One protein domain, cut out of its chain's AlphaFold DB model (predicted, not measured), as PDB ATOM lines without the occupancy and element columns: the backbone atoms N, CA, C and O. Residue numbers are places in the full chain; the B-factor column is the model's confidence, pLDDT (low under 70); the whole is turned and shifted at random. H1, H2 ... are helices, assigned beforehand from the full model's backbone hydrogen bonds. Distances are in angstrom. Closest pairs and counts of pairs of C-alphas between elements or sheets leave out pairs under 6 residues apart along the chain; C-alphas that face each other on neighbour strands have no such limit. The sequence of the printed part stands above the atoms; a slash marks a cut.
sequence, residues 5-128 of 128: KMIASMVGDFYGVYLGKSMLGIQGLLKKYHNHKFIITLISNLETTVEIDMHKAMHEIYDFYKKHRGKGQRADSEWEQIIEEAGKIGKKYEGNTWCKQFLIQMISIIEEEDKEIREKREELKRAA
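AT A GLANCE: This is residues 5 to 128 of the 128 residues of an uncharacterized protein of Blautia argi (UniProt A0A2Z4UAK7). The long helix H7 makes an up-and-down bundle with H5 and H6, each running against the one before, and three short helices, H1, H2 and H3, form a second group that packs through H3 on the first part of H7. H4 sits where H7 begins, and residues 122 to 128 stick out at the other end. The printed part has 124 residues with seven named helices, H1 to H7 in order, and no named strand: all helix. It is only just compact, close to loose, with a radius of gyration of the C-alphas of 16.2 A, and flat, spanning 53 by 33 by 18 A.

HOW THE PARTS SIT: H1, residues 5 to 18, and H2, residues 26 to 32, form a hairpin and only just touch, with 3 pairs of C-alphas within 8 A, the closest Phe 14 and Leu 29 at 7.2 A. H3, residues 37 to 43, touches H1, closest C-alphas Met 10 and Ile 39, 6.6 A. H7, residues 97 to 126, is the hub; its residues 98 to 105 touch H3, closest C-alphas Leu 42 and Phe 102, 6.7 A. H4, residues 46 to 51, touches H7 at a steep tilt of 57 degrees, closest C-alphas Thr 48 and Trp 98, 6.2 A. H5, residues 54 to 68, touches H7 the same way at 16 degrees, a shallow tilt, closest C-alphas Tyr 65 and Met 106, 5.7 A. H6, residues 76 to 92, forms hairpins with H5, closest C-alphas Ile 61 and Ile 89, 7.3 A, and with H7, closest C-alphas Gly 90 and Lys 100, 6.2 A. Every O i to N i+4 pair is within hydrogen-bond range in H1, H2, H3, H5, H6 and H7; H4 has 0 of 2, and 1 of 3 O i to N i+3 pairs.

IN THESE COORDINATES: H1 begins at C-alpha 5, (237.363, 183.371, 237.657), and is 19.7 A long. H5 is 21.3 A, H6 24.4 A and H7 43.0 A, ending at C-alpha 126, (219.702, 163.602, 222.706).

THE WHOLE: The C-alphas of Glu 51 and Ala 128 are the two farthest apart, 55.2 A. The printed part has no cut and no long link, and no printed residue is under 70 in pLDDT.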
ATOM      1  N   LYS A   5     237.146 182.068 237.020       92.62
ATOM      2  CA  LYS A   5     237.363 183.371 237.657       92.62
ATOM      3  C   LYS A   5     237.190 183.239 239.162       92.62
ATOM      4  O   LYS A   5     238.038 183.736 239.893       92.62
ATOM      5  N   MET A   6     236.173 182.506 239.616       94.75
ATOM      6  CA  MET A   6     235.966 182.218 241.037       94.75
ATOM      7  C   MET A   6     237.153 181.458 241.641       94.75
ATOM      8  O   MET A   6     237.665 181.872 242.678       94.75
ATOM      9  N   ILE A   7     237.662 180.421 240.963       95.38
ATOM     10  CA  ILE A   7     238.872 179.698 241.398       95.38
ATOM     11  C   ILE A   7     240.081 180.639 241.478       95.38
ATOM     12  O   ILE A   7     240.798 180.638 242.479       95.38
ATOM     13  N   ALA A   8     240.292 181.482 240.462       96.12
ATOM     14  CA  ALA A   8     241.388 182.448 240.464       96.12
ATOM     15  C   ALA A   8     241.273 183.466 241.610       96.12
ATOM     16  O   ALA A   8     242.274 183.763 242.263       96.12
ATOM     17  N   SER A   9     240.066 183.969 241.884       96.88
ATOM     18  CA  SER A   9     239.806 184.881 243.000       96.88
ATOM     19  C   SER A   9     240.048 184.213 244.353       96.88
ATOM     20  O   SER A   9     240.694 184.814 245.205       96.88
ATOM     21  N   MET A  10     239.613 182.962 244.541       97.25
ATOM     22  CA  MET A  10     239.845 182.212 245.780       97.25
ATOM     23  C   MET A  10     241.333 181.995 246.054       97.25
ATOM     24  O   MET A  10     241.791 182.272 247.161       97.25
ATOM     25  N   VAL A  11     242.094 181.547 245.046       96.88
ATOM     26  CA  VAL A  11     243.549 181.351 245.170       96.88
ATOM     27  C   VAL A  11     244.247 182.678 245.457       96.88
ATOM     28  O   VAL A  11     245.084 182.742 246.354       96.88
ATOM     29  N   GLY A  12     243.898 183.740 244.725       96.88
ATOM     30  CA  GLY A  12     244.499 185.062 244.894       96.88
ATOM     31  C   GLY A  12     244.230 185.668 246.270       96.88
ATOM     32  O   GLY A  12     245.157 186.145 246.923       96.88
ATOM     33  N   ASP A  13     242.986 185.600 246.742       97.50
ATOM     34  CA  ASP A  13     242.626 186.107 248.064       97.50
ATOM     35  C   ASP A  13     243.304 185.303 249.174       97.50
ATOM     36  O   ASP A  13     243.894 185.902 250.072       97.50
ATOM     37  N   PHE A  14     243.265 183.967 249.103       97.00
ATOM     38  CA  PHE A  14     243.967 183.100 250.052       97.00
ATOM     39  C   PHE A  14     245.459 183.432 250.105       97.00
ATOM     40  O   PHE A  14     246.018 183.607 251.187       97.00
ATOM     41  N   TYR A  15     246.092 183.598 248.944       96.06
ATOM     42  CA  TYR A  15     247.504 183.937 248.873       96.06
ATOM     43  C   TYR A  15     247.807 185.316 249.471       96.06
ATOM     44  O   TYR A  15     248.790 185.487 250.192       96.06
ATOM     45  N   GLY A  16     246.928 186.295 249.242       96.12
ATOM     46  CA  GLY A  16     247.009 187.603 249.887       96.12
ATOM     47  C   GLY A  16     246.922 187.521 251.413       96.12
ATOM     48  O   GLY A  16     247.661 188.232 252.098       96.12
ATOM     49  N   VAL A  17     246.054 186.650 251.948       95.25
ATOM     50  CA  VAL A  17     245.966 186.374 253.394       95.25
ATOM     51  C   VAL A  17     247.257 185.736 253.900       95.25
ATOM     52  O   VAL A  17     247.822 186.224 254.875       95.25
ATOM     53  N   TYR A  18     247.762 184.708 253.216       92.19
ATOM     54  CA  TYR A  18     249.008 184.028 253.584       92.19
ATOM     55  C   TYR A  18     250.207 184.988 253.653       92.19
ATOM     56  O   TYR A  18     251.003 184.928 254.584       92.19
ATOM     57  N   LEU A  19     250.317 185.919 252.702       92.19
ATOM     58  CA  LEU A  19     251.395 186.912 252.669       92.19
ATOM     59  C   LEU A  19     251.260 188.034 253.713       92.19
ATOM     60  O   LEU A  19     252.120 188.913 253.755       92.19
ATOM     61  N   GLY A  20     250.167 188.082 254.482       92.69
ATOM     62  CA  GLY A  20     249.864 189.213 255.365       92.69
ATOM     63  C   GLY A  20     249.611 190.526 254.612       92.69
ATOM     64  O   GLY A  20     249.732 191.603 255.189       92.69
ATOM     65  N   LYS A  21     249.285 190.457 253.312       93.12
ATOM     66  CA  LYS A  21     249.028 191.625 252.445       93.12
ATOM     67  C   LYS A  21     247.542 191.932 252.274       93.12
ATOM     68  O   LYS A  21     247.188 192.978 251.738       93.12
ATOM     69  N   SER A  22     246.671 191.014 252.682       93.38
ATOM     70  CA  SER A  22     245.225 191.186 252.616       93.38
ATOM     71  C   SER A  22     244.686 191.811 253.900       93.38
ATOM     72  O   SER A  22     245.094 191.439 254.996       93.38
ATOM     73  N   MET A  23     243.707 192.710 253.768       88.31
ATOM     74  CA  MET A  23     242.883 193.145 254.906       88.31
ATOM     75  C   MET A  23     241.883 192.063 255.351       88.31
ATOM     76  O   MET A  23     241.243 192.199 256.391       88.31
ATOM     77  N   LEU A  24     241.717 190.992 254.565       89.12
ATOM     78  CA  LEU A  24     240.907 189.836 254.940       89.12
ATOM     79  C   LEU A  24     241.731 188.877 255.809       89.12
ATOM     80  O   LEU A  24     242.879 188.580 255.498       89.12
ATOM     81  N   GLY A  25     241.117 188.336 256.861       94.31
ATOM     82  CA  GLY A  25     241.612 187.147 257.567       94.31
ATOM     83  C   GLY A  25     240.911 185.868 257.092       94.31
ATOM     84  O   GLY A  25     240.010 185.922 256.253       94.31
ATOM     85  N   ILE A  26     241.249 184.717 257.687       95.12
ATOM     86  CA  ILE A  26     240.626 183.412 257.368       95.12
ATOM     87  C   ILE A  26     239.093 183.459 257.501       95.12
ATOM     88  O   ILE A  26     238.378 183.022 256.602       95.12
ATOM     89  N   GLN A  27     238.573 184.067 258.573       95.56
ATOM     90  CA  GLN A  27     237.126 184.265 258.759       95.56
ATOM     91  C   GLN A  27     236.504 185.125 257.644       95.56
ATOM     92  O   GLN A  27     235.380 184.883 257.207       95.56
ATOM     93  N   GLY A  28     237.259 186.106 257.139       96.88
ATOM     94  CA  GLY A  28     236.857 186.931 256.002       96.88
ATOM     95  C   GLY A  28     236.752 186.125 254.707       96.88
ATOM     96  O   GLY A  28     235.774 186.291 253.981       96.88
ATOM     97  N   LEU A  29     237.703 185.219 254.444       97.00
ATOM     98  CA  LEU A  29     237.655 184.310 253.290       97.00
ATOM     99  C   LEU A  29     236.431 183.393 253.348       97.00
ATOM    100  O   LEU A  29     235.675 183.314 252.380       97.00
ATOM    101  N   LEU A  30     236.211 182.743 254.493       97.25
ATOM    102  CA  LEU A  30     235.076 181.844 254.704       97.25
ATOM    103  C   LEU A  30     233.741 182.556 254.470       97.25
ATOM    104  O   LEU A  30     232.884 182.043 253.753       97.25
ATOM    105  N   LYS A  31     233.593 183.778 254.998       97.56
ATOM    106  CA  LYS A  31     232.397 184.598 254.784       97.56
ATOM    107  C   LYS A  31     232.238 185.027 253.324       97.56
ATOM    108  O   LYS A  31     231.149 184.877 252.776       97.56
ATOM    109  N   LYS A  32     233.300 185.547 252.693       97.06
ATOM    110  CA  LYS A  32     233.280 186.048 251.304       97.06
ATOM    111  C   LYS A  32     232.856 184.969 250.310       97.06
ATOM    112  O   LYS A  32     232.131 185.260 249.368       97.06
ATOM    113  N   TYR A  33     233.302 183.738 250.535       96.75
ATOM    114  CA  TYR A  33     233.041 182.607 249.652       96.75
ATOM    115  C   TYR A  33     231.978 181.649 250.190       96.75
ATOM    116  O   TYR A  33     231.890 180.527 249.709       96.75
ATOM    117  N   HIS A  34     231.177 182.056 251.179       96.56
ATOM    118  CA  HIS A  34     230.081 181.248 251.729       96.56
ATOM    119  C   HIS A  34     230.491 179.807 252.089       96.56
ATOM    120  O   HIS A  34     229.788 178.854 251.762       96.56
ATOM    121  N   ASN A  35     231.643 179.642 252.750       95.50
ATOM    122  CA  ASN A  35     232.213 178.336 253.106       95.50
ATOM    123  C   ASN A  35     232.417 177.399 251.903       95.50
ATOM    124  O   ASN A  35     232.276 176.182 252.022       95.50
ATOM    125  N   HIS A  36     232.749 177.953 250.735       95.25
ATOM    126  CA  HIS A  36     233.030 177.156 249.548       95.25
ATOM    127  C   HIS A  36     234.083 176.080 249.843       95.25
ATOM    128  O   HIS A  36     235.143 176.373 250.403       95.25
ATOM    129  N   LYS A  37     233.815 174.843 249.407       93.62
ATOM    130  CA  LYS A  37     234.649 173.664 249.692       93.62
ATOM    131  C   LYS A  37     236.126 173.901 249.373       93.62
ATOM    132  O   LYS A  37     236.982 173.591 250.190       93.62
ATOM    133  N   PHE A  38     236.420 174.527 248.233       95.31
ATOM    134  CA  PHE A  38     237.800 174.822 247.842       95.31
ATOM    135  C   PHE A  38     238.517 175.789 248.802       95.31
ATOM    136  O   PHE A  38     239.688 175.583 249.109       95.31
ATOM    137  N   ILE A  39     237.826 176.804 249.335       96.44
ATOM    138  CA  ILE A  39     238.420 177.698 250.343       96.44
ATOM    139  C   ILE A  39     238.721 176.927 251.622       96.44
ATOM    140  O   ILE A  39     239.804 177.097 252.174       96.44
ATOM    141  N   ILE A  40     237.806 176.056 252.061       96.94
ATOM    142  CA  ILE A  40     238.032 175.191 253.228       96.94
ATOM    143  C   ILE A  40     239.281 174.329 253.009       96.94
ATOM    144  O   ILE A  40     240.127 174.261 253.897       96.94
ATOM    145  N   THR A  41     239.448 173.734 251.824       96.00
ATOM    146  CA  THR A  41     240.655 172.972 251.472       96.00
ATOM    147  C   THR A  41     241.921 173.823 251.568       96.00
ATOM    148  O   THR A  41     242.890 173.390 252.180       96.00
ATOM    149  N   LEU A  42     241.921 175.043 251.016       96.12
ATOM    150  CA  LEU A  42     243.099 175.921 251.038       96.12
ATOM    151  C   LEU A  42     243.526 176.319 252.457       96.12
ATOM    152  O   LEU A  42     244.722 176.419 252.717       96.12
ATOM    153  N   ILE A  43     242.578 176.534 253.372       96.31
ATOM    154  CA  ILE A  43     242.877 176.937 254.758       96.31
ATOM    155  C   ILE A  43     243.105 175.755 255.714       96.31
ATOM    156  O   ILE A  43     243.424 175.976 256.879       96.31
ATOM    157  N   SER A  44     242.901 174.518 255.260       96.69
ATOM    158  CA  SER A  44     243.127 173.311 256.064       96.69
ATOM    159  C   SER A  44     244.590 172.882 255.982       96.69
ATOM    160  O   SER A  44     245.226 173.113 254.960       96.69
ATOM    161  N   ASN A  45     245.121 172.211 257.007       96.06
ATOM    162  CA  ASN A  45     246.497 171.684 257.045       96.06
ATOM    163  C   ASN A  45     247.607 172.746 256.864       96.06
ATOM    164  O   ASN A  45     248.707 172.423 256.401       96.06
ATOM    165  N   LEU A  46     247.330 174.016 257.190       94.75
ATOM    166  CA  LEU A  46     248.293 175.119 257.055       94.75
ATOM    167  C   LEU A  46     249.526 174.929 257.940       94.75
ATOM    168  O   LEU A  46     250.608 175.383 257.598       94.75
ATOM    169  N   GLU A  47     249.403 174.211 259.050       94.69
ATOM    170  CA  GLU A  47     250.529 173.851 259.905       94.69
ATOM    171  C   GLU A  47     251.611 173.071 259.152       94.69
ATOM    172  O   GLU A  47     252.786 173.211 259.471       94.69
ATOM    173  N   THR A  48     251.254 172.318 258.105       95.38
ATOM    174  CA  THR A  48     252.234 171.580 257.295       95.38
ATOM    175  C   THR A  48     252.989 172.483 256.321       95.38
ATOM    176  O   THR A  48     254.028 172.091 255.799       95.38
ATOM    177  N   THR A  49     252.532 173.714 256.070       93.06
ATOM    178  CA  THR A  49     253.199 174.612 255.114       93.06
ATOM    179  C   THR A  49     254.481 175.225 255.672       93.06
ATOM    180  O   THR A  49     255.259 175.784 254.908       93.06
ATOM    181  N   VAL A  50     254.725 175.126 256.985       91.00
ATOM    182  CA  VAL A  50     255.933 175.673 257.635       91.00
ATOM    183  C   VAL A  50     257.223 174.993 257.165       91.00
ATOM    184  O   VAL A  50     258.298 175.574 257.268       91.00
ATOM    185  N   GLU A  51     257.117 173.774 256.634       89.12
ATOM    186  CA  GLU A  51     258.247 172.950 256.190       89.12
ATOM    187  C   GLU A  51     258.636 173.194 254.723       89.12
ATOM    188  O   GLU A  51     259.576 172.581 254.216       89.12
ATOM    189  N   ILE A  52     257.907 174.059 254.013       94.00
ATOM    190  CA  ILE A  52     258.070 174.265 252.572       94.00
ATOM    191  C   ILE A  52     258.130 175.743 252.199       94.00
ATOM    192  O   ILE A  52     257.614 176.625 252.883       94.00
ATOM    193  N   ASP A  53     258.692 176.010 251.023       95.06
ATOM    194  CA  ASP A  53     258.483 177.283 250.344       95.06
ATOM    195  C   ASP A  53     257.066 177.317 249.750       95.06
ATOM    196  O   ASP A  53     256.817 176.859 248.630       95.06
ATOM    197  N   MET A  54     256.126 177.850 250.533       93.75
ATOM    198  CA  MET A  54     254.721 177.985 250.153       93.75
ATOM    199  C   MET A  54     254.525 178.844 248.900       93.75
ATOM    200  O   MET A  54     253.648 178.543 248.095       93.75
ATOM    201  N   HIS A  55     255.328 179.900 248.704       94.38
ATOM    202  CA  HIS A  55     255.231 180.737 247.506       94.38
ATOM    203  C   HIS A  55     255.529 179.895 246.267       94.38
ATOM    204  O   HIS A  55     254.717 179.837 245.342       94.38
ATOM    205  N   LYS A  56     256.647 179.166 246.288       96.69
ATOM    206  CA  LYS A  56     257.032 178.277 245.194       96.69
ATOM    207  C   LYS A  56     256.006 177.167 244.965       96.69
ATOM    208  O   LYS A  56     255.594 176.958 243.828       96.69
ATOM    209  N   ALA A  57     255.563 176.494 246.029       96.81
ATOM    210  CA  ALA A  57     254.587 175.409 245.937       96.81
ATOM    211  C   ALA A  57     253.237 175.876 245.377       96.81
ATOM    212  O   ALA A  57     252.681 175.234 244.484       96.81
ATOM    213  N   MET A  58     252.736 177.020 245.850       96.62
ATOM    214  CA  MET A  58     251.502 177.608 245.346       96.62
ATOM    215  C   MET A  58     251.576 177.925 243.860       96.62
ATOM    216  O   MET A  58     250.660 177.571 243.120       96.62
ATOM    217  N   HIS A  59     252.650 178.591 243.431       97.00
ATOM    218  CA  HIS A  59     252.829 178.945 242.029       97.00
ATOM    219  C   HIS A  59     252.916 177.704 241.149       97.00
ATOM    220  O   HIS A  59     252.204 177.625 240.159       97.00
ATOM    221  N   GLU A  60     253.699 176.703 241.539       98.19
ATOM    222  CA  GLU A  60     253.883 175.487 240.749       98.19
ATOM    223  C   GLU A  60     252.588 174.678 240.589       98.19
ATOM    224  O   GLU A  60     252.226 174.300 239.473       98.19
ATOM    225  N   ILE A  61     251.838 174.472 241.677       98.38
ATOM    226  CA  ILE A  61     250.557 173.746 241.638       98.38
ATOM    227  C   ILE A  61     249.493 174.546 240.868       98.38
ATOM    228  O   ILE A  61     248.734 173.987 240.072       98.38
ATOM    229  N   TYR A  62     249.431 175.865 241.063       97.88
ATOM    230  CA  TYR A  62     248.459 176.700 240.359       97.88
ATOM    231  C   TYR A  62     248.812 176.901 238.876       97.88
ATOM    232  O   TYR A  62     247.914 177.002 238.038       97.88
ATOM    233  N   ASP A  63     250.094 176.926 238.515       98.19
ATOM    234  CA  ASP A  63     250.554 176.957 237.124       98.19
ATOM    235  C   ASP A  63     250.191 175.661 236.395       98.19
ATOM    236  O   ASP A  63     249.701 175.725 235.264       98.19
ATOM    237  N   PHE A  64     250.315 174.506 237.061       98.44
ATOM    238  CA  PHE A  64     249.783 173.235 236.564       98.44
ATOM    239  C   PHE A  64     248.278 173.329 236.269       98.44
ATOM    240  O   PHE A  64     247.848 173.013 235.159       98.44
ATOM    241  N   TYR A  65     247.477 173.850 237.204       97.56
ATOM    242  CA  TYR A  65     246.043 174.056 236.968       97.56
ATOM    243  C   TYR A  65     245.776 174.979 235.774       97.56
ATOM    244  O   TYR A  65     245.006 174.635 234.877       97.56
ATOM    245  N   LYS A  66     246.435 176.143 235.715       96.81
ATOM    246  CA  LYS A  66     246.275 177.102 234.609       96.81
ATOM    247  C   LYS A  66     246.628 176.499 233.252       96.81
ATOM    248  O   LYS A  66     245.980 176.845 232.269       96.81
ATOM    249  N   LYS A  67     247.639 175.628 233.193       96.44
ATOM    250  CA  LYS A  67     248.055 174.945 231.964       96.44
ATOM    251  C   LYS A  67     246.960 174.032 231.414       96.44
ATOM    252  O   LYS A  67     246.887 173.853 230.197       96.44
ATOM    253  N   HIS A  68     246.130 173.457 232.283       95.56
ATOM    254  CA  HIS A  68     245.186 172.403 231.911       95.56
ATOM    255  C   HIS A  68     243.716 172.822 231.943       95.56
ATOM    256  O   HIS A  68     242.930 172.214 231.222       95.56
ATOM    257  N   ARG A  69     243.331 173.857 232.698       92.75
ATOM    258  CA  ARG A  69     241.937 174.330 232.800       92.75
ATOM    259  C   ARG A  69     241.357 174.799 231.461       92.75
ATOM    260  O   ARG A  69     242.057 175.392 230.644       92.75
ATOM    261  N   GLY A  70     240.056 174.595 231.260       89.69
ATOM    262  CA  GLY A  70     239.291 175.180 230.150       89.69
ATOM    263  C   GLY A  70     239.592 174.621 228.762       89.69
ATOM    264  O   GLY A  70     239.243 175.257 227.772       89.69
ATOM    265  N   LYS A  71     240.238 173.455 228.670       89.31
ATOM    266  CA  LYS A  71     240.636 172.847 227.391       89.31
ATOM    267  C   LYS A  71     239.552 172.024 226.690       89.31
ATOM    268  O   LYS A  71     239.798 171.523 225.601       89.31
ATOM    269  N   GLY A  72     238.354 171.926 227.258       86.06
ATOM    270  CA  GLY A  72     237.289 171.115 226.673       86.06
ATOM    271  C   GLY A  72     237.301 169.668 227.161       86.06
ATOM    272  O   GLY A  72     237.941 169.355 228.161       86.06
ATOM    273  N   GLN A  73     236.565 168.819 226.439       89.69
ATOM    274  CA  GLN A  73     236.576 167.369 226.624       89.69
ATOM    275  C   GLN A  73     237.926 166.803 226.166       89.69
ATOM    276  O   GLN A  73     238.341 167.075 225.039       89.69
ATOM    277  N   ARG A  74     238.559 165.997 227.013       93.19
ATOM    278  CA  ARG A  74     239.883 165.409 226.792       93.19
ATOM    279  C   ARG A  74     239.809 163.948 226.369       93.19
ATOM    280  O   ARG A  74     238.871 163.229 226.716       93.19
ATOM    281  N   ALA A  75     240.822 163.513 225.631       94.25
ATOM    282  CA  ALA A  75     241.090 162.104 225.371       94.25
ATOM    283  C   ALA A  75     241.861 161.450 226.534       94.25
ATOM    284  O   ALA A  75     242.504 162.134 227.332       94.25
ATOM    285  N   ASP A  76     241.865 160.116 226.587       95.06
ATOM    286  CA  ASP A  76     242.592 159.354 227.615       95.06
ATOM    287  C   ASP A  76     244.096 159.676 227.621       95.06
ATOM    288  O   ASP A  76     244.689 159.854 228.680       95.06
ATOM    289  N   SER A  77     244.706 159.864 226.448       96.38
ATOM    290  CA  SER A  77     246.125 160.234 226.333       96.38
ATOM    291  C   SER A  77     246.442 161.626 226.894       96.38
ATOM    292  O   SER A  77     247.540 161.861 227.396       96.38
ATOM    293  N   GLU A  78     245.493 162.565 226.841       96.00
ATOM    294  CA  GLU A  78     245.643 163.875 227.484       96.00
ATOM    295  C   GLU A  78     245.523 163.748 229.007       96.00
ATOM    296  O   GLU A  78     246.251 164.416 229.743       96.00
ATOM    297  N   TRP A  79     244.651 162.858 229.491       96.88
ATOM    298  CA  TRP A  79     244.546 162.538 230.913       96.88
ATOM    299  C   TRP A  79     245.815 161.885 231.457       96.88
ATOM    300  O   TRP A  79     246.302 162.302 232.506       96.88
ATOM    301  N   GLU A  80     246.401 160.934 230.733       97.50
ATOM    302  CA  GLU A  80     247.681 160.316 231.097       97.50
ATOM    303  C   GLU A  80     248.784 161.366 231.287       97.50
ATOM    304  O   GLU A  80     249.492 161.338 232.294       97.50
ATOM    305  N   GLN A  81     248.876 162.352 230.387       96.62
ATOM    306  CA  GLN A  81     249.836 163.455 230.506       96.62
ATOM    307  C   GLN A  81     249.574 164.331 231.739       96.62
ATOM    308  O   GLN A  81     250.510 164.695 232.453       96.62
ATOM    309  N   ILE A  82     248.308 164.661 232.018       97.44
ATOM    310  CA  ILE A  82     247.926 165.432 233.211       97.44
ATOM    311  C   ILE A  82     248.334 164.683 234.482       97.44
ATOM    312  O   ILE A  82     248.916 165.286 235.387       97.44
ATOM    313  N   ILE A  83     248.063 163.377 234.547       98.00
ATOM    314  CA  ILE A  83     248.406 162.540 235.698       98.00
ATOM    315  C   ILE A  83     249.921 162.376 235.839       98.00
ATOM    316  O   ILE A  83     250.429 162.442 236.958       98.00
ATOM    317  N   GLU A  84     250.669 162.233 234.744       98.25
ATOM    318  CA  GLU A  84     252.134 162.169 234.787       98.25
ATOM    319  C   GLU A  84     252.741 163.479 235.325       98.25
ATOM    320  O   GLU A  84     253.615 163.465 236.198       98.25
ATOM    321  N   GLU A  85     252.261 164.630 234.842       98.12
ATOM    322  CA  GLU A  85     252.691 165.948 235.316       98.12
ATOM    323  C   GLU A  85     252.334 166.174 236.788       98.12
ATOM    324  O   GLU A  85     253.192 166.583 237.577       98.12
ATOM    325  N   ALA A  86     251.101 165.846 237.181       98.19
ATOM    326  CA  ALA A  86     250.677 165.885 238.572       98.19
ATOM    327  C   ALA A  86     251.531 164.957 239.444       98.19
ATOM    328  O   ALA A  86     251.951 165.353 240.526       98.19
ATOM    329  N   GLY A  87     251.854 163.751 238.972       98.19
ATOM    330  CA  GLY A  87     252.696 162.792 239.685       98.19
ATOM    331  C   GLY A  87     254.093 163.338 239.985       98.19
ATOM    332  O   GLY A  87     254.606 163.151 241.089       98.19
ATOM    333  N   LYS A  88     254.690 164.088 239.049       98.31
ATOM    334  CA  LYS A  88     255.983 164.768 239.261       98.31
ATOM    335  C   LYS A  88     255.895 165.814 240.378       98.31
ATOM    336  O   LYS A  88     256.759 165.836 241.256       98.31
ATOM    337  N   ILE A  89     254.841 166.634 240.381       98.19
ATOM    338  CA  ILE A  89     254.595 167.635 241.435       98.19
ATOM    339  C   ILE A  89     254.305 166.941 242.775       98.19
ATOM    340  O   ILE A  89     254.884 167.296 243.800       98.19
ATOM    341  N   GLY A  90     253.463 165.909 242.772       97.19
ATOM    342  CA  GLY A  90     253.099 165.135 243.956       97.19
ATOM    343  C   GLY A  90     254.306 164.472 244.619       97.19
ATOM    344  O   GLY A  90     254.441 164.552 245.836       97.19
ATOM    345  N   LYS A  91     255.227 163.902 243.829       97.69
ATOM    346  CA  LYS A  91     256.486 163.325 244.326       97.69
ATOM    347  C   LYS A  91     257.405 164.383 244.940       97.69
ATOM    348  O   LYS A  91     258.027 164.146 245.969       97.69
ATOM    349  N   LYS A  92     257.480 165.569 244.334       97.19
ATOM    350  CA  LYS A  92     258.280 166.686 244.859       97.19
ATOM    351  C   LYS A  92     257.804 167.147 246.239       97.19
ATOM    352  O   LYS A  92     258.628 167.524 247.066       97.19
ATOM    353  N   TYR A  93     256.496 167.105 246.481       96.62
ATOM    354  CA  TYR A  93     255.868 167.520 247.737       96.62
ATOM    355  C   TYR A  93     255.299 166.339 248.540       96.62
ATOM    356  O   TYR A  93     254.336 166.495 249.288       96.62
ATOM    357  N   GLU A  94     255.886 165.146 248.408       91.81
ATOM    358  CA  GLU A  94     255.330 163.907 248.963       91.81
ATOM    359  C   GLU A  94     255.228 163.907 250.501       91.81
ATOM    360  O   GLU A  94     254.364 163.239 251.060       91.81
ATOM    361  N   GLY A  95     256.042 164.686 251.210       92.69
ATOM    362  CA  GLY A  95     255.928 164.839 252.666       92.69
ATOM    363  C   GLY A  95     254.855 165.834 253.120       92.69
ATOM    364  O   GLY A  95     254.551 165.897 254.303       92.69
ATOM    365  N   ASN A  96     254.276 166.621 252.206       97.44
ATOM    366  CA  ASN A  96     253.489 167.794 252.568       97.44
ATOM    367  C   ASN A  96     251.990 167.608 252.292       97.44
ATOM    368  O   ASN A  96     251.545 167.608 251.139       97.44
ATOM    369  N   THR A  97     251.197 167.479 253.359       97.31
ATOM    370  CA  THR A  97     249.742 167.281 253.258       97.31
ATOM    371  C   THR A  97     249.056 168.449 252.553       97.31
ATOM    372  O   THR A  97     248.183 168.211 251.715       97.31
ATOM    373  N   TRP A  98     249.473 169.695 252.817       97.69
ATOM    374  CA  TRP A  98     248.881 170.870 252.179       97.69
ATOM    375  C   TRP A  98     249.083 170.897 250.655       97.69
ATOM    376  O   TRP A  98     248.136 171.110 249.896       97.69
ATOM    377  N   CYS A  99     250.292 170.608 250.175       97.75
ATOM    378  CA  CYS A  99     250.561 170.523 248.740       97.75
ATOM    379  C   CYS A  99     249.768 169.398 248.074       97.75
ATOM    380  O   CYS A  99     249.202 169.601 246.999       97.75
ATOM    381  N   LYS A 100     249.697 168.220 248.710       97.06
ATOM    382  CA  LYS A 100     248.936 167.081 248.180       97.06
ATOM    383  C   LYS A 100     247.460 167.418 248.009       97.06
ATOM    384  O   LYS A 100     246.923 167.209 246.924       97.06
ATOM    385  N   GLN A 101     246.808 167.966 249.039       97.44
ATOM    386  CA  GLN A 101     245.390 168.333 248.940       97.44
ATOM    387  C   GLN A 101     245.160 169.422 247.886       97.44
ATOM    388  O   GLN A 101     244.180 169.349 247.148       97.44
ATOM    389  N   PHE A 102     246.058 170.409 247.783       97.81
ATOM    390  CA  PHE A 102     245.887 171.504 246.837       97.81
ATOM    391  C   PHE A 102     246.013 170.992 245.401       97.81
ATOM    392  O   PHE A 102     245.153 171.286 244.572       97.81
ATOM    393  N   LEU A 103     247.014 170.149 245.132       98.44
ATOM    394  CA  LEU A 103     247.195 169.500 243.837       98.44
ATOM    395  C   LEU A 103     246.000 168.612 243.465       98.44
ATOM    396  O   LEU A 103     245.473 168.745 242.363       98.44
ATOM    397  N   ILE A 104     245.534 167.757 244.380       97.50
ATOM    398  CA  ILE A 104     244.358 166.903 244.148       97.50
ATOM    399  C   ILE A 104     243.136 167.760 243.821       97.50
ATOM    400  O   ILE A 104     242.435 167.491 242.851       97.50
ATOM    401  N   GLN A 105     242.913 168.836 244.572       97.38
ATOM    402  CA  GLN A 105     241.778 169.720 244.343       97.38
ATOM    403  C   GLN A 105     241.862 170.442 242.989       97.38
ATOM    404  O   GLN A 105     240.824 170.666 242.368       97.38
ATOM    405  N   MET A 106     243.064 170.772 242.501       97.56
ATOM    406  CA  MET A 106     243.255 171.298 241.142       97.56
ATOM    407  C   MET A 106     242.899 170.264 240.071       97.56
ATOM    408  O   MET A 106     242.243 170.615 239.093       97.56
ATOM    409  N   ILE A 107     243.279 168.998 240.264       97.25
ATOM    410  CA  ILE A 107     242.924 167.900 239.352       97.25
ATOM    411  C   ILE A 107     241.408 167.680 239.345       97.25
ATOM    412  O   ILE A 107     240.814 167.630 238.273       97.25
ATOM    413  N   SER A 108     240.763 167.638 240.515       95.81
ATOM    414  CA  SER A 108     239.309 167.455 240.613       95.81
ATOM    415  C   SER A 108     238.527 168.560 239.901       95.81
ATOM    416  O   SER A 108     237.533 168.278 239.246       95.81
ATOM    417  N   ILE A 109     238.992 169.812 239.968       95.19
ATOM    418  CA  ILE A 109     238.371 170.935 239.243       95.19
ATOM    419  C   ILE A 109     238.479 170.731 237.723       95.19
ATOM    420  O   ILE A 109     237.517 170.983 237.001       95.19
ATOM    421  N   ILE A 110     239.628 170.255 237.232       95.44
ATOM    422  CA  ILE A 110     239.835 169.937 235.809       95.44
ATOM    423  C   ILE A 110     238.921 168.783 235.364       95.44
ATOM    424  O   ILE A 110     238.375 168.817 234.261       95.44
ATOM    425  N   GLU A 111     238.742 167.774 236.216       94.88
ATOM    426  CA  GLU A 111     237.877 166.616 235.965       94.88
ATOM    427  C   GLU A 111     236.392 166.999 235.941       94.88
ATOM    428  O   GLU A 111     235.653 166.572 235.053       94.88
ATOM    429  N   GLU A 112     235.959 167.864 236.861       93.62
ATOM    430  CA  GLU A 112     234.608 168.429 236.868       93.62
ATOM    431  C   GLU A 112     234.334 169.242 235.593       93.62
ATOM    432  O   GLU A 112     233.292 169.048 234.968       93.62
ATOM    433  N   GLU A 113     235.278 170.084 235.147       92.25
ATOM    434  CA  GLU A 113     235.164 170.811 233.869       92.25
ATOM    435  C   GLU A 113     234.967 169.858 232.678       92.25
ATOM    436  O   GLU A 113     234.102 170.089 231.831       92.25
ATOM    437  N   ASP A 114     235.760 168.788 232.603       93.44
ATOM    438  CA  ASP A 114     235.678 167.791 231.531       93.44
ATOM    439  C   ASP A 114     234.317 167.082 231.520       93.44
ATOM    440  O   ASP A 114     233.643 166.987 230.485       93.44
ATOM    441  N   LYS A 115     233.878 166.647 232.707       92.50
ATOM    442  CA  LYS A 115     232.610 165.954 232.912       92.50
ATOM    443  C   LYS A 115     231.424 166.821 232.501       92.50
ATOM    444  O   LYS A 115     230.580 166.340 231.746       92.50
ATOM    445  N   GLU A 116     231.376 168.080 232.933       92.38
ATOM    446  CA  GLU A 116     230.299 169.009 232.575       92.38
ATOM    447  C   GLU A 116     230.203 169.231 231.056       92.38
ATOM    448  O   GLU A 116     229.110 169.373 230.505       92.38
ATOM    449  N   ILE A 117     231.342 169.268 230.355       91.50
ATOM    450  CA  ILE A 117     231.378 169.442 228.898       91.50
ATOM    451  C   ILE A 117     230.870 168.187 228.191       91.50
ATOM    452  O   ILE A 117     230.078 168.289 227.250       91.50
ATOM    453  N   ARG A 118     231.286 167.005 228.659       90.38
ATOM    454  CA  ARG A 118     230.796 165.723 228.148       90.38
ATOM    455  C   ARG A 118     229.285 165.586 228.346       90.38
ATOM    456  O   ARG A 118     228.592 165.237 227.396       90.38
ATOM    457  N   GLU A 119     228.774 165.907 229.532       92.62
ATOM    458  CA  GLU A 119     227.339 165.846 229.847       92.62
ATOM    459  C   GLU A 119     226.519 166.768 228.939       92.62
ATOM    460  O   GLU A 119     225.604 166.297 228.266       92.62
ATOM    461  N   LYS A 120     226.916 168.040 228.796       91.38
ATOM    462  CA  LYS A 120     226.250 168.980 227.876       91.38
ATOM    463  C   LYS A 120     226.246 168.499 226.429       91.38
ATOM    464  O   LYS A 120     225.278 168.708 225.702       91.38
ATOM    465  N   ARG A 121     227.336 167.872 225.980       90.00
ATOM    466  CA  ARG A 121     227.434 167.343 224.615       90.00
ATOM    467  C   ARG A 121     226.465 166.187 224.392       90.00
ATOM    468  O   ARG A 121     225.842 166.119 223.337       90.00
ATOM    469  N   GLU A 122     226.340 165.295 225.367       91.81
ATOM    470  CA  GLU A 122     225.388 164.184 225.312       91.81
ATOM    471  C   GLU A 122     223.934 164.668 225.399       91.81
ATOM    472  O   GLU A 122     223.084 164.165 224.669       91.81
ATOM    473  N   GLU A 123     223.641 165.688 226.210       93.12
ATOM    474  CA  GLU A 123     222.322 166.338 226.247       93.12
ATOM    475  C   GLU A 123     221.941 166.939 224.889       93.12
ATOM    476  O   GLU A 123     220.848 166.683 224.388       93.12
ATOM    477  N   LEU A 124     222.863 167.669 224.250       92.56
ATOM    478  CA  LEU A 124     222.646 168.246 222.919       92.56
ATOM    479  C   LEU A 124     222.403 167.176 221.849       92.56
ATOM    480  O   LEU A 124     221.547 167.367 220.993       92.56
ATOM    481  N   LYS A 125     223.116 166.043 221.902       91.19
ATOM    482  CA  LYS A 125     222.894 164.914 220.980       91.19
ATOM    483  C   LYS A 125     221.531 164.253 221.171       91.19
ATOM    484  O   LYS A 125     220.969 163.776 220.201       91.19
ATOM    485  N   ARG A 126     221.026 164.178 222.408       91.81
ATOM    486  CA  ARG A 126     219.702 163.602 222.706       91.81
ATOM    487  C   ARG A 126     218.551 164.525 222.308       91.81
ATOM    488  O   ARG A 126     217.441 164.043 222.119       91.81
ATOM    489  N   ALA A 127     218.804 165.831 222.258       88.50
ATOM    490  CA  ALA A 127     217.823 166.847 221.887       88.50
ATOM    491  C   ALA A 127     217.759 167.125 220.370       88.50
ATOM    492  O   ALA A 127     216.883 167.881 219.946       88.50
ATOM    493  N   ALA A 128     218.683 166.559 219.588       76.62
ATOM    494  CA  ALA A 128     218.755 166.652 218.128       76.62
ATOM    495  C   ALA A 128     218.140 165.413 217.464       76.62
ATOM    496  O   ALA A 128     217.513 165.588 216.397       76.62
TER     497      ALA A 128